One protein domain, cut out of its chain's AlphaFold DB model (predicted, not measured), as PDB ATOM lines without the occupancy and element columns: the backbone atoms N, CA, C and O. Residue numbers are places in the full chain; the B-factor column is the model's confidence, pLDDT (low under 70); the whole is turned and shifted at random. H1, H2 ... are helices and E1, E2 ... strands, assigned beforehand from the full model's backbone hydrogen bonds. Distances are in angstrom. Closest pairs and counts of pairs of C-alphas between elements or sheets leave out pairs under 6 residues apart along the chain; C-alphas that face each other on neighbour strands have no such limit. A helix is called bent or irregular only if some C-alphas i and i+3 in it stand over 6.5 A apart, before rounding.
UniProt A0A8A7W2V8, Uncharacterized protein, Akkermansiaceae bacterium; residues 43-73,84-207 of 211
ATOM      1  N   LYS A  43       4.012  32.458 -63.423       95.75
ATOM      2  CA  LYS A  43       2.757  33.164 -63.720       95.75
ATOM      3  C   LYS A  43       1.863  33.345 -62.492       95.75
ATOM      4  O   LYS A  43       0.684  33.679 -62.651       95.75
ATOM      5  N   THR A  44       2.403  33.104 -61.301       96.19
ATOM      6  CA  THR A  44       1.727  33.373 -60.033       96.19
ATOM      7  C   THR A  44       2.023  34.792 -59.567       96.19
ATOM      8  O   THR A  44       3.165  35.241 -59.604       96.19
ATOM      9  N   GLU A  45       0.997  35.476 -59.079       95.31
ATOM     10  CA  GLU A  45       1.095  36.798 -58.470       95.31
ATOM     11  C   GLU A  45       0.316  36.853 -57.153       95.31
ATOM     12  O   GLU A  45      -0.651  36.113 -56.958       95.31
ATOM     13  N   ASP A  46       0.752  37.731 -56.249       94.06
ATOM     14  CA  ASP A  46       0.014  38.040 -55.027       94.06
ATOM     15  C   ASP A  46      -1.045  39.109 -55.337       94.06
ATOM     16  O   ASP A  46      -0.726  40.181 -55.858       94.06
ATOM     17  N   VAL A  47      -2.299  38.838 -54.981       95.62
ATOM     18  CA  VAL A  47      -3.432  39.758 -55.146       95.62
ATOM     19  C   VAL A  47      -4.007  40.180 -53.793       95.62
ATOM     20  O   VAL A  47      -3.851  39.507 -52.776       95.62
ATOM     21  N   GLU A  48      -4.698  41.320 -53.762       95.69
ATOM     22  CA  GLU A  48      -5.240  41.889 -52.519       95.69
ATOM     23  C   GLU A  48      -6.647  41.373 -52.179       95.69
ATOM     24  O   GLU A  48      -7.161  41.652 -51.098       95.69
ATOM     25  N   SER A  49      -7.307  40.637 -53.074       97.06
ATOM     26  CA  SER A  49      -8.663  40.129 -52.850       97.06
ATOM     27  C   SER A  49      -8.933  38.851 -53.622       97.06
ATOM     28  O   SER A  49      -8.429  38.688 -54.730       97.06
ATOM     29  N   GLY A  50      -9.789  37.990 -53.081       96.75
ATOM     30  CA  GLY A  50     -10.179  36.753 -53.742       96.75
ATOM     31  C   GLY A  50     -11.510  36.201 -53.249       96.75
ATOM     32  O   GLY A  50     -12.016  36.575 -52.185       96.75
ATOM     33  N   VAL A  51     -12.063  35.289 -54.047       97.19
ATOM     34  CA  VAL A  51     -13.269  34.523 -53.728       97.19
ATOM     35  C   VAL A  51     -12.905  33.047 -53.716       97.19
ATOM     36  O   VAL A  51     -12.375  32.526 -54.694       97.19
ATOM     37  N   PHE A  52     -13.214  32.376 -52.613       96.88
ATOM     38  CA  PHE A  52     -12.859  30.984 -52.371       96.88
ATOM     39  C   PHE A  52     -14.127  30.194 -52.119       96.88
ATOM     40  O   PHE A  52     -14.937  30.567 -51.273       96.88
ATOM     41  N   VAL A  53     -14.309  29.116 -52.871       96.56
ATOM     42  CA  VAL A  53     -15.507  28.278 -52.815       96.56
ATOM     43  C   VAL A  53     -15.138  26.875 -52.366       96.56
ATOM     44  O   VAL A  53     -14.052  26.387 -52.685       96.56
ATOM     45  N   SER A  54     -16.025  26.234 -51.610       95.50
ATOM     46  CA  SER A  54     -15.890  24.808 -51.319       95.50
ATOM     47  C   SER A  54     -16.134  23.970 -52.570       95.50
ATOM     48  O   SER A  54     -16.777  24.415 -53.521       95.50
ATOM     49  N   THR A  55     -15.641  22.732 -52.564       91.69
ATOM     50  CA  THR A  55     -15.773  21.791 -53.689       91.69
ATOM     51  C   THR A  55     -17.226  21.559 -54.114       91.69
ATOM     52  O   THR A  55     -17.502  21.366 -55.293       91.69
ATOM     53  N   ASP A  56     -18.158  21.586 -53.164       90.31
ATOM     54  CA  ASP A  56     -19.596  21.429 -53.393       90.31
ATOM     55  C   ASP A  56     -20.317  22.749 -53.732       90.31
ATOM     56  O   ASP A  56     -21.510  22.736 -54.022       90.31
ATOM     57  N   GLY A  57     -19.616  23.887 -53.695       93.56
ATOM     58  CA  GLY A  57     -20.148  25.215 -54.003       93.56
ATOM     59  C   GLY A  57     -21.073  25.815 -52.940       93.56
ATOM     60  O   GLY A  57     -21.548  26.937 -53.117       93.56
ATOM     61  N   ASN A  58     -21.321  25.111 -51.834       94.62
ATOM     62  CA  ASN A  58     -22.249  25.559 -50.790       94.62
ATOM     63  C   ASN A  58     -21.647  26.637 -49.886       94.62
ATOM     64  O   ASN A  58     -22.375  27.446 -49.305       94.62
ATOM     65  N   LEU A  59     -20.320  26.662 -49.765       97.56
ATOM     66  CA  LEU A  59     -19.596  27.645 -48.979       97.56
ATOM     67  C   LEU A  59     -18.841  28.594 -49.895       97.56
ATOM     68  O   LEU A  59     -18.200  28.180 -50.863       97.56
ATOM     69  N   ARG A  60     -18.863  29.875 -49.538       97.94
ATOM     70  CA  ARG A  60     -18.126  30.914 -50.250       97.94
ATOM     71  C   ARG A  60     -17.531  31.901 -49.262       97.94
ATOM     72  O   ARG A  60     -18.223  32.411 -48.389       97.94
ATOM     73  N   LEU A  61     -16.251  32.184 -49.419       98.06
ATOM     74  CA  LEU A  61     -15.515  33.167 -48.645       98.06
ATOM     75  C   LEU A  61     -15.018  34.256 -49.591       98.06
ATOM     76  O   LEU A  61     -14.237  33.982 -50.500       98.06
ATOM     77  N   GLU A  62     -15.459  35.487 -49.370       98.25
ATOM     78  CA  GLU A  62     -14.882  36.672 -50.001       98.25
ATOM     79  C   GLU A  62     -13.938  37.325 -48.995       98.25
ATOM     80  O   GLU A  62     -14.355  37.719 -47.900       98.25
ATOM     81  N   VAL A  63     -12.666  37.451 -49.361       97.69
ATOM     82  CA  VAL A  63     -11.656  38.099 -48.521       97.69
ATOM     83  C   VAL A  63     -10.933  39.181 -49.288       97.69
ATOM     84  O   VAL A  63     -10.712  39.080 -50.496       97.69
ATOM     85  N   SER A  64     -10.531  40.216 -48.564       97.00
ATOM     86  CA  SER A  64      -9.559  41.169 -49.067       97.00
ATOM     87  C   SER A  64      -8.613  41.622 -47.966       97.00
ATOM     88  O   SER A  64      -8.952  41.585 -46.779       97.00
ATOM     89  N   LEU A  65      -7.414  42.010 -48.377       96.31
ATOM     90  CA  LEU A  65      -6.319  42.458 -47.536       96.31
ATOM     91  C   LEU A  65      -6.181  43.981 -47.627       96.31
ATOM     92  O   LEU A  65      -6.604  44.593 -48.616       96.31
ATOM     93  N   ILE A  66      -5.601  44.592 -46.593       94.81
ATOM     94  CA  ILE A  66      -5.224  46.008 -46.618       94.81
ATOM     95  C   ILE A  66      -4.212  46.214 -47.746       94.81
ATOM     96  O   ILE A  66      -3.170  45.561 -47.796       94.81
ATOM     97  N   GLY A  67      -4.559  47.107 -48.670       91.69
ATOM     98  CA  GLY A  67      -3.753  47.373 -49.857       91.69
ATOM     99  C   GLY A  67      -2.637  48.376 -49.588       91.69
ATOM    100  O   GLY A  67      -2.738  49.221 -48.697       91.69
ATOM    101  N   LYS A  68      -1.576  48.350 -50.402       86.75
ATOM    102  CA  LYS A  68      -0.421  49.262 -50.222       86.75
ATOM    103  C   LYS A  68      -0.777  50.743 -50.367       86.75
ATOM    104  O   LYS A  68      -0.094  51.590 -49.801       86.75
ATOM    105  N   ASN A  69      -1.821  51.038 -51.139       88.19
ATOM    106  CA  ASN A  69      -2.269  52.398 -51.440       88.19
ATOM    107  C   ASN A  69      -3.393  52.879 -50.509       88.19
ATOM    108  O   ASN A  69      -3.908  53.982 -50.696       88.19
ATOM    109  N   GLU A  70      -3.821  52.056 -49.552       90.56
ATOM    110  CA  GLU A  70      -4.872  52.442 -48.615       90.56
ATOM    111  C   GLU A  70      -4.319  53.363 -47.521       90.56
ATOM    112  O   GLU A  70      -3.165  53.257 -47.106       90.56
ATOM    113  N   HIS A  71      -5.151  54.299 -47.061       90.44
ATOM    114  CA  HIS A  71      -4.752  55.238 -46.021       90.44
ATOM    115  C   HIS A  71      -4.691  54.544 -44.658       90.44
ATOM    116  O   HIS A  71      -5.684  53.985 -44.188       90.44
ATOM    117  N   ILE A  72      -3.528  54.626 -44.017       92.50
ATOM    118  CA  ILE A  72      -3.280  54.152 -42.657       92.50
ATOM    119  C   ILE A  72      -2.777  55.341 -41.842       92.50
ATOM    120  O   ILE A  72      -1.887  56.069 -42.281       92.50
ATOM    121  N   GLU A  73      -3.331  55.524 -40.646       92.75
ATOM    122  CA  GLU A  73      -2.810  56.498 -39.692       92.75
ATOM    123  C   GLU A  73      -1.738  55.838 -38.817       92.75
ATOM    124  O   GLU A  73      -2.003  54.849 -38.127       92.75
ATOM    125  N   GLU A  84       5.978  53.721 -28.694       89.94
ATOM    126  CA  GLU A  84       5.497  52.663 -29.583       89.94
ATOM    127  C   GLU A  84       4.759  53.270 -30.786       89.94
ATOM    128  O   GLU A  84       3.946  54.180 -30.626       89.94
ATOM    129  N   THR A  85       4.999  52.747 -31.990       90.44
ATOM    130  CA  THR A  85       4.187  53.073 -33.172       90.44
ATOM    131  C   THR A  85       2.979  52.148 -33.233       90.44
ATOM    132  O   THR A  85       3.128  50.929 -33.278       90.44
ATOM    133  N   ILE A  86       1.781  52.728 -33.277       92.62
ATOM    134  CA  ILE A  86       0.533  52.008 -33.523       92.62
ATOM    135  C   ILE A  86      -0.021  52.388 -34.895       92.62
ATOM    136  O   ILE A  86       0.077  53.542 -35.318       92.62
ATOM    137  N   TYR A  87      -0.665  51.427 -35.549       92.88
ATOM    138  CA  TYR A  87      -1.337  51.635 -36.827       92.88
ATOM    139  C   TYR A  87      -2.851  51.636 -36.633       92.88
ATOM    140  O   TYR A  87      -3.397  50.798 -35.907       92.88
ATOM    141  N   VAL A  88      -3.536  52.574 -37.282       92.62
ATOM    142  CA  VAL A  88      -4.998  52.686 -37.265       92.62
ATOM    143  C   VAL A  88      -5.520  52.637 -38.697       92.62
ATOM    144  O   VAL A  88      -5.096  53.409 -39.554       92.62
ATOM    145  N   TYR A  89      -6.468  51.735 -38.941       91.56
ATOM    146  CA  TYR A  89      -7.145  51.566 -40.223       91.56
ATOM    147  C   TYR A  89      -8.653  51.734 -40.027       91.56
ATOM    148  O   TYR A  89      -9.249  51.064 -39.181       91.56
ATOM    149  N   ASN A  90      -9.273  52.647 -40.780       89.81
ATOM    150  CA  ASN A  90     -10.694  53.007 -40.648       89.81
ATOM    151  C   ASN A  90     -11.125  53.313 -39.198       89.81
ATOM    152  O   ASN A  90     -12.188  52.892 -38.747       89.81
ATOM    153  N   GLY A  91     -10.284  54.037 -38.452       89.44
ATOM    154  CA  GLY A  91     -10.551  54.422 -37.062       89.44
ATOM    155  C   GLY A  91     -10.318  53.319 -36.022       89.44
ATOM    156  O   GLY A  91     -10.454  53.578 -34.828       89.44
ATOM    157  N   GLU A  92      -9.922  52.113 -36.436       89.25
ATOM    158  CA  GLU A  92      -9.635  50.996 -35.536       89.25
ATOM    159  C   GLU A  92      -8.138  50.692 -35.444       89.25
ATOM    160  O   GLU A  92      -7.432  50.644 -36.451       89.25
ATOM    161  N   ARG A  93      -7.649  50.452 -34.223       90.31
ATOM    162  CA  ARG A  93      -6.255  50.068 -33.971       90.31
ATOM    163  C   ARG A  93      -6.002  48.642 -34.469       90.31
ATOM    164  O   ARG A  93      -6.708  47.717 -34.072       90.31
ATOM    165  N   LEU A  94      -4.966  48.471 -35.286       89.44
ATOM    166  CA  LEU A  94      -4.446  47.160 -35.672       89.44
ATOM    167  C   LEU A  94      -3.640  46.531 -34.519       89.44
ATOM    168  O   LEU A  94      -3.165  47.253 -33.634       89.44
ATOM    169  N   PRO A  95      -3.467  45.197 -34.501       85.88
ATOM    170  CA  PRO A  95      -2.627  44.537 -33.507       85.88
ATOM    171  C   PRO A  95      -1.219  45.140 -33.464       85.88
ATOM    172  O   PRO A  95      -0.632  45.442 -34.498       85.88
ATOM    173  N   ARG A  96      -0.668  45.292 -32.252       84.38
ATOM    174  CA  ARG A  96       0.621  45.970 -32.002       84.38
ATOM    175  C   ARG A  96       1.779  45.418 -32.841       84.38
ATOM    176  O   ARG A  96       2.669  46.163 -33.222       84.38
ATOM    177  N   TRP A  97       1.779  44.113 -33.083       81.50
ATOM    178  CA  TRP A  97       2.858  43.392 -33.759       81.50
ATOM    179  C   TRP A  97       2.693  43.313 -35.281       81.50
ATOM    180  O   TRP A  97       3.519  42.693 -35.941       81.50
ATOM    181  N   VAL A  98       1.637  43.903 -35.850       84.88
ATOM    182  CA  VAL A  98       1.315  43.755 -37.271       84.88
ATOM    183  C   VAL A  98       1.434  45.092 -37.984       84.88
ATOM    184  O   VAL A  98       0.754  46.058 -37.630       84.88
ATOM    185  N   HIS A  99       2.253  45.140 -39.032       87.88
ATOM    186  CA  HIS A  99       2.231  46.250 -39.968       87.88
ATOM    187  C   HIS A  99       1.053  46.059 -40.946       87.88
ATOM    188  O   HIS A  99       0.802  44.944 -41.399       87.88
ATOM    189  N   PRO A 100       0.314  47.114 -41.328       84.81
ATOM    190  CA  PRO A 100      -0.849  46.989 -42.214       84.81
ATOM    191  C   PRO A 100      -0.559  46.278 -43.544       84.81
ATOM    192  O   PRO A 100      -1.410  45.565 -44.069       84.81
ATOM    193  N   GLN A 101       0.653  46.458 -44.077       85.69
ATOM    194  CA  GLN A 101       1.094  45.826 -45.325       85.69
ATOM    195  C   GLN A 101       1.508  44.359 -45.163       85.69
ATOM    196  O   GLN A 101       1.779  43.695 -46.163       85.69
ATOM    197  N   ASP A 102       1.506  43.819 -43.945       90.50
ATOM    198  CA  ASP A 102       1.806  42.413 -43.685       90.50
ATOM    199  C   ASP A 102       0.619  41.513 -44.048       90.50
ATOM    200  O   ASP A 102       0.412  40.494 -43.414       90.50
ATOM    201  N   GLY A 103      -0.219  41.854 -45.027       92.56
ATOM    202  CA  GLY A 103      -1.363  41.017 -45.399       92.56
ATOM    203  C   GLY A 103      -2.406  40.905 -44.284       92.56
ATOM    204  O   GLY A 103      -2.818  39.809 -43.904       92.56
ATOM    205  N   VAL A 104      -2.819  42.043 -43.733       94.31
ATOM    206  CA  VAL A 104      -3.917  42.125 -42.759       94.31
ATOM    207  C   VAL A 104      -5.248  42.015 -43.482       94.31
ATOM    208  O   VAL A 104      -5.453  42.680 -44.496       94.31
ATOM    209  N   ILE A 105      -6.173  41.207 -42.965       94.94
ATOM    210  CA  ILE A 105      -7.509  41.079 -43.553       94.94
ATOM    211  C   ILE A 105      -8.293  42.372 -43.295       94.94
ATOM    212  O   ILE A 105      -8.488  42.757 -42.147       94.94
ATOM    213  N   LYS A 106      -8.791  43.022 -44.354       92.94
ATOM    214  CA  LYS A 106      -9.699  44.182 -44.250       92.94
ATOM    215  C   LYS A 106     -11.170  43.787 -44.322       92.94
ATOM    216  O   LYS A 106     -12.011  44.407 -43.674       92.94
ATOM    217  N   GLN A 107     -11.483  42.749 -45.096       95.56
ATOM    218  CA  GLN A 107     -12.840  42.247 -45.296       95.56
ATOM    219  C   GLN A 107     -12.841  40.725 -45.241       95.56
ATOM    220  O   GLN A 107     -12.030  40.078 -45.902       95.56
ATOM    221  N   PHE A 108     -13.801  40.175 -44.503       96.69
ATOM    222  CA  PHE A 108     -14.034  38.742 -44.376       96.69
ATOM    223  C   PHE A 108     -15.542  38.488 -44.432       96.69
ATOM    224  O   PHE A 108     -16.250  38.709 -43.448       96.69
ATOM    225  N   ARG A 109     -16.053  38.073 -45.593       97.81
ATOM    226  CA  ARG A 109     -17.480  37.777 -45.784       97.81
ATOM    227  C   ARG A 109     -17.657  36.307 -46.086       97.81
ATOM    228  O   ARG A 109     -17.173  35.810 -47.102       97.81
ATOM    229  N   PHE A 110     -18.349  35.622 -45.190       97.81
ATOM    230  CA  PHE A 110     -18.574  34.193 -45.286       97.81
ATOM    231  C   PHE A 110     -20.037  33.912 -45.619       97.81
ATOM    232  O   PHE A 110     -20.946  34.452 -44.994       97.81
ATOM    233  N   PHE A 111     -20.255  33.062 -46.613       97.56
ATOM    234  CA  PHE A 111     -21.569  32.669 -47.092       97.56
ATOM    235  C   PHE A 111     -21.728  31.159 -46.999       97.56
ATOM    236  O   PHE A 111     -20.810  30.405 -47.330       97.56
ATOM    237  N   TRP A 112     -22.929  30.741 -46.616       97.00
ATOM    238  CA  TRP A 112     -23.355  29.354 -46.548       97.00
ATOM    239  C   TRP A 112     -24.727  29.226 -47.206       97.00
ATOM    240  O   TRP A 112     -25.675  29.902 -46.803       97.00
ATOM    241  N   ASP A 113     -24.838  28.388 -48.236       94.88
ATOM    242  CA  ASP A 113     -26.056  28.195 -49.034       94.88
ATOM    243  C   ASP A 113     -26.604  29.538 -49.564       94.88
ATOM    244  O   ASP A 113     -27.807  29.793 -49.568       94.88
ATOM    245  N   ASN A 114     -25.695  30.427 -49.990       93.56
ATOM    246  CA  ASN A 114     -25.940  31.815 -50.420       93.56
ATOM    247  C   ASN A 114     -26.386  32.805 -49.325       93.56
ATOM    248  O   ASN A 114     -26.515  33.996 -49.608       93.56
ATOM    249  N   GLY A 115     -26.580  32.361 -48.082       96.38
ATOM    250  CA  GLY A 115     -26.824  33.240 -46.938       96.38
ATOM    251  C   GLY A 115     -25.518  33.739 -46.327       96.38
ATOM    252  O   GLY A 115     -24.626  32.942 -46.049       96.38
ATOM    253  N   GLU A 116     -25.388  35.047 -46.100       97.00
ATOM    254  CA  GLU A 116     -24.237  35.603 -45.378       97.00
ATOM    255  C   GLU A 116     -24.334  35.248 -43.889       97.00
ATOM    256  O   GLU A 116     -25.333  35.546 -43.231       97.00
ATOM    257  N   ILE A 117     -23.291  34.609 -43.361       96.38
ATOM    258  CA  ILE A 117     -23.137  34.358 -41.930       96.38
ATOM    259  C   ILE A 117     -22.208  35.447 -41.387       96.38
ATOM    260  O   ILE A 117     -21.028  35.471 -41.748       96.38
ATOM    261  N   PRO A 118     -22.701  36.355 -40.527       94.69
ATOM    262  CA  PRO A 118     -21.880  37.436 -40.006       94.69
ATOM    263  C   PRO A 118     -20.806  36.877 -39.070       94.69
ATOM    264  O   PRO A 118     -21.113  36.218 -38.077       94.69
ATOM    265  N   ILE A 119     -19.542  37.171 -39.375       94.44
ATOM    266  CA  ILE A 119     -18.396  36.788 -38.550       94.44
ATOM    267  C   ILE A 119     -17.805  38.039 -37.914       94.44
ATOM    268  O   ILE A 119     -17.325  38.940 -38.605       94.44
ATOM    269  N   GLU A 120     -17.820  38.093 -36.585       91.81
ATOM    270  CA  GLU A 120     -17.302  39.249 -35.859       91.81
ATOM    271  C   GLU A 120     -15.812  39.481 -36.138       91.81
ATOM    272  O   GLU A 120     -15.000  38.551 -36.153       91.81
ATOM    273  N   LYS A 121     -15.443  40.757 -36.270       90.50
ATOM    274  CA  LYS A 121     -14.095  41.204 -36.644       90.50
ATOM    275  C   LYS A 121     -12.977  40.650 -35.762       90.50
ATOM    276  O   LYS A 121     -11.907  40.306 -36.259       90.50
ATOM    277  N   ARG A 122     -13.242  40.482 -34.462       89.12
ATOM    278  CA  ARG A 122     -12.285  39.907 -33.499       89.12
ATOM    279  C   ARG A 122     -11.798  38.501 -33.863       89.12
ATOM    280  O   ARG A 122     -10.758  38.088 -33.368       89.12
ATOM    281  N   PHE A 123     -12.537  37.758 -34.691       90.88
ATOM    282  CA  PHE A 123     -12.140  36.411 -35.095       90.88
ATOM    283  C   PHE A 123     -11.150  36.399 -36.262       90.88
ATOM    284  O   PHE A 123     -10.470  35.390 -36.433       90.88
ATOM    285  N   TRP A 124     -11.035  37.470 -37.050       90.81
ATOM    286  CA  TRP A 124     -10.225  37.470 -38.276       90.81
ATOM    287  C   TRP A 124      -9.258  38.654 -38.430       90.81
ATOM    288  O   TRP A 124      -8.400  38.585 -39.298       90.81
ATOM    289  N   ASN A 125      -9.350  39.708 -37.612       86.31
ATOM    290  CA  ASN A 125      -8.507  40.912 -37.742       86.31
ATOM    291  C   ASN A 125      -7.386  41.037 -36.686       86.31
ATOM    292  O   ASN A 125      -6.941  42.137 -36.370       86.31
ATOM    293  N   ASP A 126      -6.965  39.948 -36.051       85.25
ATOM    294  CA  ASP A 126      -5.995  39.994 -34.946       85.25
ATOM    295  C   ASP A 126      -4.618  39.405 -35.283       85.25
ATOM    296  O   ASP A 126      -3.772  39.267 -34.400       85.25
ATOM    297  N   PHE A 127      -4.366  39.083 -36.551       86.88
ATOM    298  CA  PHE A 127      -3.062  38.638 -37.036       86.88
ATOM    299  C   PHE A 127      -2.794  39.155 -38.458       86.88
ATOM    300  O   PHE A 127      -3.708  39.573 -39.171       86.88
ATOM    301  N   GLY A 128      -1.519  39.127 -38.849       90.38
ATOM    302  CA  GLY A 128      -1.053  39.388 -40.210       90.38
ATOM    303  C   GLY A 128      -0.475  38.132 -40.865       90.38
ATOM    304  O   GLY A 128      -0.659  37.012 -40.402       90.38
ATOM    305  N   GLY A 129       0.247  38.326 -41.952       92.62
ATOM    306  CA  GLY A 129       0.901  37.309 -42.762       92.62
ATOM    307  C   GLY A 129       0.009  36.627 -43.795       92.62
ATOM    308  O   GLY A 129       0.434  35.618 -44.367       92.62
ATOM    309  N   CYS A 130      -1.211  37.116 -44.043       95.50
ATOM    310  CA  CYS A 130      -2.075  36.518 -45.059       95.50
ATOM    311  C   CYS A 130      -1.540  36.818 -46.459       95.50
ATOM    312  O   CYS A 130      -1.108  37.928 -46.759       95.50
ATOM    313  N   ARG A 131      -1.620  35.826 -47.341       95.50
ATOM    314  CA  ARG A 131      -1.319  35.973 -48.766       95.50
ATOM    315  C   ARG A 131      -2.421  35.339 -49.589       95.50
ATOM    316  O   ARG A 131      -3.019  34.352 -49.152       95.50
ATOM    317  N   ILE A 132      -2.674  35.921 -50.754       96.94
ATOM    318  CA  ILE A 132      -3.583  35.381 -51.756       96.94
ATOM    319  C   ILE A 132      -2.808  35.306 -53.065       96.94
ATOM    320  O   ILE A 132      -2.559  36.327 -53.694       96.94
ATOM    321  N   GLY A 133      -2.417  34.097 -53.447       96.06
ATOM    322  CA  GLY A 133      -1.784  33.807 -54.719       96.06
ATOM    323  C   GLY A 133      -2.833  33.489 -55.776       96.06
ATOM    324  O   GLY A 133      -3.747  32.695 -55.547       96.06
ATOM    325  N   GLN A 134      -2.673  34.070 -56.955       95.00
ATOM    326  CA  GLN A 134      -3.462  33.757 -58.138       95.00
ATOM    327  C   GLN A 134      -2.525  33.420 -59.295       95.00
ATOM    328  O   GLN A 134      -1.416  33.935 -59.372       95.00
ATOM    329  N   THR A 135      -2.964  32.549 -60.201       95.56
ATOM    330  CA  THR A 135      -2.254  32.290 -61.456       95.56
ATOM    331  C   THR A 135      -3.027  32.861 -62.639       95.56
ATOM    332  O   THR A 135      -4.257  32.816 -62.675       95.56
ATOM    333  N   THR A 136      -2.297  33.375 -63.627       94.62
ATOM    334  CA  THR A 136      -2.856  33.797 -64.925       94.62
ATOM    335  C   THR A 136      -2.964  32.641 -65.926       94.62
ATOM    336  O   THR A 136      -3.425  32.825 -67.053       94.62
ATOM    337  N   VAL A 137      -2.528  31.437 -65.541       94.44
ATOM    338  CA  VAL A 137      -2.629  30.237 -66.374       94.44
ATOM    339  C   VAL A 137      -4.082  29.768 -66.431       94.44
ATOM    340  O   VAL A 137      -4.685  29.458 -65.409       94.44
ATOM    341  N   SER A 138      -4.638  29.697 -67.641       93.56
ATOM    342  CA  SER A 138      -5.990  29.179 -67.874       93.56
ATOM    343  C   SER A 138      -5.983  27.650 -67.847       93.56
ATOM    344  O   SER A 138      -5.127  27.014 -68.468       93.56
ATOM    345  N   LYS A 139      -6.959  27.057 -67.151       92.75
ATOM    346  CA  LYS A 139      -7.095  25.600 -67.016       92.75
ATOM    347  C   LYS A 139      -7.320  24.925 -68.370       92.75
ATOM    348  O   LYS A 139      -6.792  23.852 -68.618       92.75
ATOM    349  N   GLU A 140      -8.029  25.592 -69.275       94.00
ATOM    350  CA  GLU A 140      -8.316  25.116 -70.633       94.00
ATOM    351  C   GLU A 140      -7.055  25.008 -71.504       94.00
ATOM    352  O   GLU A 140      -7.062  24.314 -72.517       94.00
ATOM    353  N   SER A 141      -5.976  25.703 -71.124       93.56
ATOM    354  CA  SER A 141      -4.686  25.640 -71.818       93.56
ATOM    355  C   SER A 141      -3.777  24.502 -71.340       93.56
ATOM    356  O   SER A 141      -2.701  24.307 -71.908       93.56
ATOM    357  N   ILE A 142      -4.183  23.762 -70.303       96.19
ATOM    358  CA  ILE A 142      -3.383  22.691 -69.711       96.19
ATOM    359  C   ILE A 142      -3.651  21.371 -70.441       96.19
ATOM    360  O   ILE A 142      -4.807  20.969 -70.552       96.19
ATOM    361  N   PRO A 143      -2.605  20.676 -70.922       95.31
ATOM    362  CA  PRO A 143      -2.742  19.332 -71.471       95.31
ATOM    363  C   PRO A 143      -3.385  18.357 -70.477       95.31
ATOM    364  O   PRO A 143      -3.051  18.379 -69.293       95.31
ATOM    365  N   ASP A 144      -4.243  17.457 -70.968       95.56
ATOM    366  CA  ASP A 144      -4.965  16.481 -70.133       95.56
ATOM    367  C   ASP A 144      -4.031  15.637 -69.251       95.56
ATOM    368  O   ASP A 144      -4.362  15.332 -68.107       95.56
ATOM    369  N   ASP A 145      -2.842  15.299 -69.760       95.25
ATOM    370  CA  ASP A 145      -1.847  14.496 -69.048       95.25
ATOM    371  C   ASP A 145      -1.163  15.229 -67.884       95.25
ATOM    372  O   ASP A 145      -0.509  14.580 -67.079       95.25
ATOM    373  N   LEU A 146      -1.318  16.554 -67.781       96.19
ATOM    374  CA  LEU A 146      -0.795  17.386 -66.689       96.19
ATOM    375  C   LEU A 146      -1.901  17.976 -65.801       96.19
ATOM    376  O   LEU A 146      -1.624  18.795 -64.919       96.19
ATOM    377  N   MET A 147      -3.166  17.639 -66.067       95.44
ATOM    378  CA  MET A 147      -4.307  18.296 -65.428       95.44
ATOM    379  C   MET A 147      -4.348  18.040 -63.919       95.44
ATOM    380  O   MET A 147      -4.639  18.958 -63.156       95.44
ATOM    381  N   ILE A 148      -4.019  16.821 -63.486       95.38
ATOM    382  CA  ILE A 148      -4.019  16.439 -62.067       95.38
ATOM    383  C   ILE A 148      -2.975  17.265 -61.309       95.38
ATOM    384  O   ILE A 148      -3.269  17.865 -60.277       95.38
ATOM    385  N   GLU A 149      -1.767  17.375 -61.853       96.25
ATOM    386  CA  GLU A 149      -0.679  18.134 -61.247       96.25
ATOM    387  C   GLU A 149      -0.948  19.638 -61.258       96.25
ATOM    388  O   GLU A 149      -0.491  20.353 -60.363       96.25
ATOM    389  N   PHE A 150      -1.690  20.130 -62.253       96.00
ATOM    390  CA  PHE A 150      -2.135  21.516 -62.283       96.00
ATOM    391  C   PHE A 150      -3.218  21.797 -61.234       96.00
ATOM    392  O   PHE A 150      -3.170  22.833 -60.572       96.00
ATOM    393  N   GLU A 151      -4.168  20.882 -61.024       94.31
ATOM    394  CA  GLU A 151      -5.149  20.985 -59.937       94.31
ATOM    395  C   GLU A 151      -4.469  20.976 -58.563       94.31
ATOM    396  O   GLU A 151      -4.786  21.820 -57.719       94.31
ATOM    397  N   ASP A 152      -3.469  20.115 -58.368       94.38
ATOM    398  CA  ASP A 152      -2.631  20.115 -57.167       94.38
ATOM    399  C   ASP A 152      -1.873  21.439 -57.007       94.38
ATOM    400  O   ASP A 152      -1.796  21.993 -55.907       94.38
ATOM    401  N   PHE A 153      -1.322  21.990 -58.092       94.88
ATOM    402  CA  PHE A 153      -0.668  23.299 -58.082       94.88
ATOM    403  C   PHE A 153      -1.630  24.413 -57.638       94.88
ATOM    404  O   PHE A 153      -1.303  25.162 -56.715       94.88
ATOM    405  N   LEU A 154      -2.837  24.483 -58.214       92.94
ATOM    406  CA  LEU A 154      -3.878  25.437 -57.805       92.94
ATOM    407  C   LEU A 154      -4.271  25.246 -56.332       92.94
ATOM    408  O   LEU A 154      -4.422  26.214 -55.580       92.94
ATOM    409  N   GLY A 155      -4.380  23.991 -55.893       90.69
ATOM    410  CA  GLY A 155      -4.639  23.615 -54.505       90.69
ATOM    411  C   GLY A 155      -3.570  24.111 -53.530       90.69
ATOM    412  O   GLY A 155      -3.898  24.408 -52.380       90.69
ATOM    413  N   ASN A 156      -2.332  24.299 -53.991       91.69
ATOM    414  CA  ASN A 156      -1.192  24.747 -53.189       91.69
ATOM    415  C   ASN A 156      -0.894  26.253 -53.274       91.69
ATOM    416  O   ASN A 156       0.007  26.717 -52.573       91.69
ATOM    417  N   LEU A 157      -1.636  27.029 -54.073       94.56
ATOM    418  CA  LEU A 157      -1.528  28.491 -54.043       94.56
ATOM    419  C   LEU A 157      -1.892  29.032 -52.651       94.56
ATOM    420  O   LEU A 157      -2.842  28.548 -52.015       94.56
ATOM    421  N   ASP A 158      -1.132  30.039 -52.206       95.19
ATOM    422  CA  ASP A 158      -1.358  30.748 -50.944       95.19
ATOM    423  C   ASP A 158      -2.779  31.342 -50.939       95.19
ATOM    424  O   ASP A 158      -3.226  31.950 -51.907       95.19
ATOM    425  N   GLY A 159      -3.526  31.137 -49.858       96.19
ATOM    426  CA  GLY A 159      -4.919  31.569 -49.759       96.19
ATOM    427  C   GLY A 159      -5.730  30.665 -48.833       96.19
ATOM    428  O   GLY A 159      -5.274  29.571 -48.474       96.19
ATOM    429  N   PRO A 160      -6.931  31.097 -48.425       96.69
ATOM    430  CA  PRO A 160      -7.805  30.279 -47.611       96.69
ATOM    431  C   PRO A 160      -8.380  29.117 -48.427       96.69
ATOM    432  O   PRO A 160      -8.784  29.257 -49.581       96.69
ATOM    433  N   LYS A 161      -8.467  27.957 -47.791       96.31
ATOM    434  CA  LYS A 161      -9.199  26.786 -48.268       96.31
ATOM    435  C   LYS A 161     -10.505  26.707 -47.495       96.31
ATOM    436  O   LYS A 161     -10.489  26.760 -46.267       96.31
ATOM    437  N   VAL A 162     -11.618  26.612 -48.214       96.62
ATOM    438  CA  VAL A 162     -12.967  26.574 -47.640       96.62
ATOM    439  C   VAL A 162     -13.511  25.165 -47.814       96.62
ATOM    440  O   VAL A 162     -13.620  24.671 -48.931       96.62
ATOM    441  N   ILE A 163     -13.810  24.500 -46.707       95.94
ATOM    442  CA  ILE A 163     -14.139  23.077 -46.680       95.94
ATOM    443  C   ILE A 163     -15.410  22.901 -45.859       95.94
ATOM    444  O   ILE A 163     -15.496  23.391 -44.734       95.94
ATOM    445  N   LEU A 164     -16.394  22.187 -46.400       94.81
ATOM    446  CA  LEU A 164     -17.560  21.760 -45.633       94.81
ATOM    447  C   LEU A 164     -17.222  20.463 -44.890       94.81
ATOM    448  O   LEU A 164     -16.628  19.550 -45.467       94.81
ATOM    449  N   SER A 165     -17.569  20.376 -43.606       91.75
ATOM    450  CA  SER A 165     -17.404  19.138 -42.846       91.75
ATOM    451  C   SER A 165     -18.290  18.027 -43.408       91.75
ATOM    452  O   SER A 165     -19.356  18.276 -43.965       91.75
ATOM    453  N   ALA A 166     -17.867  16.775 -43.231       88.69
ATOM    454  CA  ALA A 166     -18.585  15.620 -43.772       88.69
ATOM    455  C   ALA A 166     -20.016  15.462 -43.215       88.69
ATOM    456  O   ALA A 166     -20.880  14.914 -43.890       88.69
ATOM    457  N   ASP A 167     -20.271  15.944 -41.996       87.69
ATOM    458  CA  ASP A 167     -21.605  15.970 -41.384       87.69
ATOM    459  C   ASP A 167     -22.470  17.158 -41.853       87.69
ATOM    460  O   ASP A 167     -23.635  17.257 -41.472       87.69
ATOM    461  N   GLY A 168     -21.911  18.074 -42.655       88.12
ATOM    462  CA  GLY A 168     -22.575  19.286 -43.138       88.12
ATOM    463  C   GLY A 168     -22.914  20.303 -42.043       88.12
ATOM    464  O   GLY A 168     -23.630  21.268 -42.309       88.12
ATOM    465  N   GLY A 169     -22.445  20.097 -40.809       91.62
ATOM    466  CA  GLY A 169     -22.778  20.933 -39.654       91.62
ATOM    467  C   GLY A 169     -21.829  22.111 -39.446       91.62
ATOM    468  O   GLY A 169     -22.202  23.107 -38.815       91.62
ATOM    469  N   THR A 170     -20.611  22.027 -39.987       95.75
ATOM    470  CA  THR A 170     -19.562  23.039 -39.812       95.75
ATOM    471  C   THR A 170     -18.797  23.320 -41.102       95.75
ATOM    472  O   THR A 170     -18.630  22.466 -41.965       95.75
ATOM    473  N   ALA A 171     -18.298  24.539 -41.224       96.94
ATOM    474  CA  ALA A 171     -17.345  24.934 -42.241       96.94
ATOM    475  C   ALA A 171     -15.963  25.068 -41.606       96.94
ATOM    476  O   ALA A 171     -15.820  25.681 -40.547       96.94
ATOM    477  N   LEU A 172     -14.948  24.525 -42.266       96.69
ATOM    478  CA  LEU A 172     -13.547  24.746 -41.957       96.69
ATOM    479  C   LEU A 172     -12.965  25.710 -42.988       96.69
ATOM    480  O   LEU A 172     -12.919  25.411 -44.180       96.69
ATOM    481  N   ILE A 173     -12.465  26.845 -42.517       96.94
ATOM    482  CA  ILE A 173     -11.587  27.712 -43.297       96.94
ATOM    483  C   ILE A 173     -10.174  27.471 -42.790       96.94
ATOM    484  O   ILE A 173      -9.912  27.648 -41.602       96.94
ATOM    485  N   HIS A 174      -9.264  27.059 -43.664       96.38
ATOM    486  CA  HIS A 174      -7.852  26.859 -43.335       96.38
ATOM    487  C   HIS A 174      -6.994  27.780 -44.190       96.38
ATOM    488  O   HIS A 174      -7.080  27.748 -45.411       96.38
ATOM    489  N   TRP A 175      -6.160  28.599 -43.558       96.38
ATOM    490  CA  TRP A 175      -5.250  29.511 -44.240       96.38
ATOM    491  C   TRP A 175      -3.839  29.344 -43.689       96.38
ATOM    492  O   TRP A 175      -3.608  29.481 -42.488       96.38
ATOM    493  N   ARG A 176      -2.891  29.049 -44.579       94.75
ATOM    494  CA  ARG A 176      -1.466  29.084 -44.261       94.75
ATOM    495  C   ARG A 176      -0.945  30.511 -44.421       94.75
ATOM    496  O   ARG A 176      -1.003  31.069 -45.512       94.75
ATOM    497  N   ILE A 177      -0.431  31.081 -43.341       93.44
ATOM    498  CA  ILE A 177       0.060  32.461 -43.271       93.44
ATOM    499  C   ILE A 177       1.557  32.489 -42.982       93.44
ATOM    500  O   ILE A 177       2.136  31.478 -42.574       93.44
ATOM    501  N   ILE A 178       2.181  33.645 -43.173       91.44
ATOM    502  CA  ILE A 178       3.488  33.936 -42.581       91.44
ATOM    503  C   ILE A 178       3.284  34.270 -41.107       91.44
ATOM    504  O   ILE A 178       2.444  35.086 -40.743       91.44
ATOM    505  N   ASP A 179       4.041  33.613 -40.248       88.62
ATOM    506  CA  ASP A 179       4.016  33.861 -38.822       88.62
ATOM    507  C   ASP A 179       4.846  35.107 -38.498       88.62
ATOM    508  O   ASP A 179       6.071  35.043 -38.394       88.62
ATOM    509  N   MET A 180       4.157  36.240 -38.358       84.19
ATOM    510  CA  MET A 180       4.774  37.532 -38.037       84.19
ATOM    511  C   MET A 180       5.347  37.588 -36.613       84.19
ATOM    512  O   MET A 180       6.165  38.456 -36.326       84.19
ATOM    513  N   ASP A 181       4.966  36.649 -35.740       78.31
ATOM    514  CA  ASP A 181       5.480  36.570 -34.370       78.31
ATOM    515  C   ASP A 181       6.787  35.756 -34.291       78.31
ATOM    516  O   ASP A 181       7.445  35.727 -33.250       78.31
ATOM    517  N   ALA A 182       7.180  35.077 -35.377       77.06
ATOM    518  CA  ALA A 182       8.313  34.159 -35.399       77.06
ATOM    519  C   ALA A 182       9.522  34.706 -36.187       77.06
ATOM    520  O   ALA A 182       9.392  35.396 -37.193       77.06
ATOM    521  N   CYS A 183      10.733  34.334 -35.756       65.38
ATOM    522  CA  CYS A 183      11.981  35.036 -36.088       65.38
ATOM    523  C   CYS A 183      12.511  34.929 -37.545       65.38
ATOM    524  O   CYS A 183      13.558  35.504 -37.836       65.38
ATOM    525  N   CYS A 184      11.866  34.220 -38.481       65.44
ATOM    526  CA  CYS A 184      12.471  33.946 -39.801       65.44
ATOM    527  C   CYS A 184      11.489  33.539 -40.920       65.44
ATOM    528  O   CYS A 184      11.787  32.667 -41.735       65.44
ATOM    529  N   GLY A 185      10.316  34.177 -41.003       72.38
ATOM    530  CA  GLY A 185       9.364  33.900 -42.093       72.38
ATOM    531  C   GLY A 185       8.739  32.503 -42.011       72.38
ATOM    532  O   GLY A 185       8.376  31.914 -43.032       72.38
ATOM    533  N   HIS A 186       8.627  31.967 -40.791       86.06
ATOM    534  CA  HIS A 186       7.931  30.716 -40.523       86.06
ATOM    535  C   HIS A 186       6.490  30.768 -41.035       86.06
ATOM    536  O   HIS A 186       5.908  31.837 -41.204       86.06
ATOM    537  N   ARG A 187       5.902  29.597 -41.280       90.06
ATOM    538  CA  ARG A 187       4.493  29.487 -41.656       90.06
ATOM    539  C   ARG A 187       3.670  29.021 -40.459       90.06
ATOM    540  O   ARG A 187       4.083  28.113 -39.734       90.06
ATOM    541  N   ALA A 188       2.494  29.612 -40.295       91.38
ATOM    542  CA  ALA A 188       1.483  29.168 -39.345       91.38
ATOM    543  C   ALA A 188       0.210  28.757 -40.087       91.38
ATOM    544  O   ALA A 188      -0.111  29.296 -41.146       91.38
ATOM    545  N   ASP A 189      -0.525  27.807 -39.521       93.81
ATOM    546  CA  ASP A 189      -1.845  27.420 -40.004       93.81
ATOM    547  C   ASP A 189      -2.915  28.060 -39.119       93.81
ATOM    548  O   ASP A 189      -3.020  27.756 -37.925       93.81
ATOM    549  N   VAL A 190      -3.748  28.906 -39.712       94.56
ATOM    550  CA  VAL A 190      -4.939  29.459 -39.067       94.56
ATOM    551  C   VAL A 190      -6.156  28.682 -39.536       94.56
ATOM    552  O   VAL A 190      -6.351  28.457 -40.730       94.56
ATOM    553  N   ARG A 191      -6.973  28.239 -38.584       95.62
ATOM    554  CA  ARG A 191      -8.191  27.472 -38.835       95.62
ATOM    555  C   ARG A 191      -9.368  28.152 -38.159       95.62
ATOM    556  O   ARG A 191      -9.315  28.404 -36.955       95.62
ATOM    557  N   TRP A 192     -10.434  28.388 -38.910       96.06
ATOM    558  CA  TRP A 192     -11.736  28.773 -38.378       96.06
ATOM    559  C   TRP A 192     -12.709  27.631 -38.587       96.06
ATOM    560  O   TRP A 192     -12.866  27.148 -39.705       96.06
ATOM    561  N   ILE A 193     -13.366  27.226 -37.512       96.31
ATOM    562  CA  ILE A 193     -14.490  26.304 -37.547       96.31
ATOM    563  C   ILE A 193     -15.733  27.142 -37.283       96.31
ATOM    564  O   ILE A 193     -15.899  27.699 -36.196       96.31
ATOM    565  N   ILE A 194     -16.565  27.271 -38.307       96.44
ATOM    566  CA  ILE A 194     -17.760  28.107 -38.309       96.44
ATOM    567  C   ILE A 194     -18.966  27.181 -38.365       96.44
ATOM    568  O   ILE A 194     -19.083  26.345 -39.256       96.44
ATOM    569  N   SER A 195     -19.870  27.312 -37.407       94.81
ATOM    570  CA  SER A 195     -21.155  26.614 -37.439       94.81
ATOM    571  C   SER A 195     -22.183  27.397 -38.252       94.81
ATOM    572  O   SER A 195     -22.085  28.615 -38.410       94.81
ATOM    573  N   ARG A 196     -23.235  26.711 -38.701       90.56
ATOM    574  CA  ARG A 196     -24.335  27.332 -39.453       90.56
ATOM    575  C   ARG A 196     -25.091  28.416 -38.667       90.56
ATOM    576  O   ARG A 196     -25.707  29.286 -39.268       90.56
ATOM    577  N   SER A 197     -25.035  28.385 -37.333       89.88
ATOM    578  CA  SER A 197     -25.607  29.420 -36.458       89.88
ATOM    579  C   SER A 197     -24.701  30.644 -36.276       89.88
ATOM    580  O   SER A 197     -25.089  31.581 -35.582       89.88
ATOM    581  N   GLY A 198     -23.502  30.643 -36.866       88.69
ATOM    582  CA  GLY A 198     -22.526  31.725 -36.744       88.69
ATOM    583  C   GLY A 198     -21.603  31.619 -35.532       88.69
ATOM    584  O   GLY A 198     -20.792  32.515 -35.319       88.69
ATOM    585  N   ALA A 199     -21.661  30.539 -34.743       93.56
ATOM    586  CA  ALA A 199     -20.641  30.308 -33.721       93.56
ATOM    587  C   ALA A 199     -19.295  29.995 -34.387       93.56
ATOM    588  O   ALA A 199     -19.240  29.176 -35.309       93.56
ATOM    589  N   VAL A 200     -18.230  30.634 -33.896       95.25
ATOM    590  CA  VAL A 200     -16.882  30.551 -34.464       95.25
ATOM    591  C   VAL A 200     -15.902  30.081 -33.406       95.25
ATOM    592  O   VAL A 200     -15.788  30.673 -32.334       95.25
ATOM    593  N   MET A 201     -15.148  29.043 -33.742       93.88
ATOM    594  CA  MET A 201     -13.937  28.661 -33.031       93.88
ATOM    595  C   MET A 201     -12.745  28.921 -33.940       93.88
ATOM    596  O   MET A 201     -12.760  28.546 -35.111       93.88
ATOM    597  N   ARG A 202     -11.696  29.539 -33.403       91.88
ATOM    598  CA  ARG A 202     -10.447  29.746 -34.129       91.88
ATOM    599  C   ARG A 202      -9.307  29.024 -33.437       91.88
ATOM    600  O   ARG A 202      -9.181  29.079 -32.217       91.88
ATOM    601  N   HIS A 203      -8.453  28.402 -34.234       92.00
ATOM    602  CA  HIS A 203      -7.217  27.788 -33.791       92.00
ATOM    603  C   HIS A 203      -6.060  28.270 -34.669       92.00
ATOM    604  O   HIS A 203      -6.136  28.188 -35.894       92.00
ATOM    605  N   ARG A 204      -4.976  28.739 -34.048       88.62
ATOM    606  CA  ARG A 204      -3.713  29.051 -34.726       88.62
ATOM    607  C   ARG A 204      -2.681  28.022 -34.291       88.62
ATOM    608  O   ARG A 204      -2.463  27.838 -33.097       88.62
ATOM    609  N   HIS A 205      -2.085  27.339 -35.258       87.62
ATOM    610  CA  HIS A 205      -0.993  26.407 -35.022       87.62
ATOM    611  C   HIS A 205       0.286  26.962 -35.637       87.62
ATOM    612  O   HIS A 205       0.383  27.087 -36.858       87.62
ATOM    613  N   THR A 206       1.263  27.253 -34.787       78.50
ATOM    614  CA  THR A 206       2.632  27.545 -35.210       78.50
ATOM    615  C   THR A 206       3.447  26.276 -35.031       78.50
ATOM    616  O   THR A 206       3.397  25.654 -33.968       78.50
ATOM    617  N   THR A 207       4.182  25.873 -36.067       65.56
ATOM    618  CA  THR A 207       5.097  24.733 -35.951       65.56
ATOM    619  C   THR A 207       6.211  25.128 -34.975       65.56
ATOM    620  O   THR A 207       6.891  26.120 -35.237       65.56
TER     621      THR A 207
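This is residues 43 to 73 and 84 to 207 of the 211 residues of an uncharacterized protein of Akkermansiaceae bacterium (UniProt A0A8A7W2V8). Two four-stranded sheets make a sandwich, E2 E3 E5 E6 facing E8 E9 E10 E11 with the strands crossed at 37 degrees, and the faces come closest where E2 and E3 meet E8. Beyond this core H1 and E4 lie far out toward opposite ends of the longest axis, and the small strand pair E1 and E7 lies on the side of H1. The printed part has 155 residues, with strands E1 to E7, helix H1 and strands E8 to E11 along the chain; the class is mostly strand, though under half of the residues are in named elements. Both large sheets are antiparallel, in the orders E2 E3 E5 E6 and E8 E9 E10 E11. The whole is compact, with a radius of gyration of the C-alphas of 16.5 A and spans of 55 by 38 by 31 A.

E1, residues 44 to 46, begins at C-alpha 44 (1.727, 33.373, -60.033). E2 is residues 49 to 53, E3 59 to 65 over 19.9 A, E4 84 to 89 over 16.6 A, E5 105 to 112 over 19.9 A, E6 115 to 117 and E7 133 to 135. H1, residues 144 to 155, is 17.2 A long and irregular, with C-alphas 145 and 148 7.6 A apart. E8 is residues 160 to 164, E9 170 to 178 over 25.6 A, and E10 187 to 195 over 26.2 A. E11, residues 200 to 206, ends at C-alpha 206 (2.632, 27.545, -35.210).

E1 and E7 are antiparallel neighbours, with N 45 and O 134 at 2.9 A. E2 and E3 form a hairpin, with N 52 and O 61 at 2.8 A. E3 and E5 are antiparallel, with N 62 and O 109 at 2.9 A. E5 and E6 form a hairpin, with N 112 and O 115 at 2.8 A. E8 to E11 form a meander, each strand the antiparallel neighbour of the one before, with N 163 and O 172, N 173 and O 192, and N 191 and O 203 at 2.8, 2.9 and 2.8 A. Between the sheets, the closest C-alphas of E2 and E8 are those of Val 53 and Val 162, 6.0 A; E5 and E10 are apart. H1 is not on either large sheet; 6 of its 8 O i to N i+4 pairs are within hydrogen-bond range. E4 pairs with no named strand.

The two C-alphas farthest apart, those of Glu 84 and Asp 145, are 55.4 A apart. Residues 74 to 83 are not printed, and C-alphas 73 and 84 are 13.6 A apart across the cut. The links E4 to E5 and E6 to E7 are long. Mean pLDDT of the printed part is 92.2; residues 183, 184 and 207 are under 70.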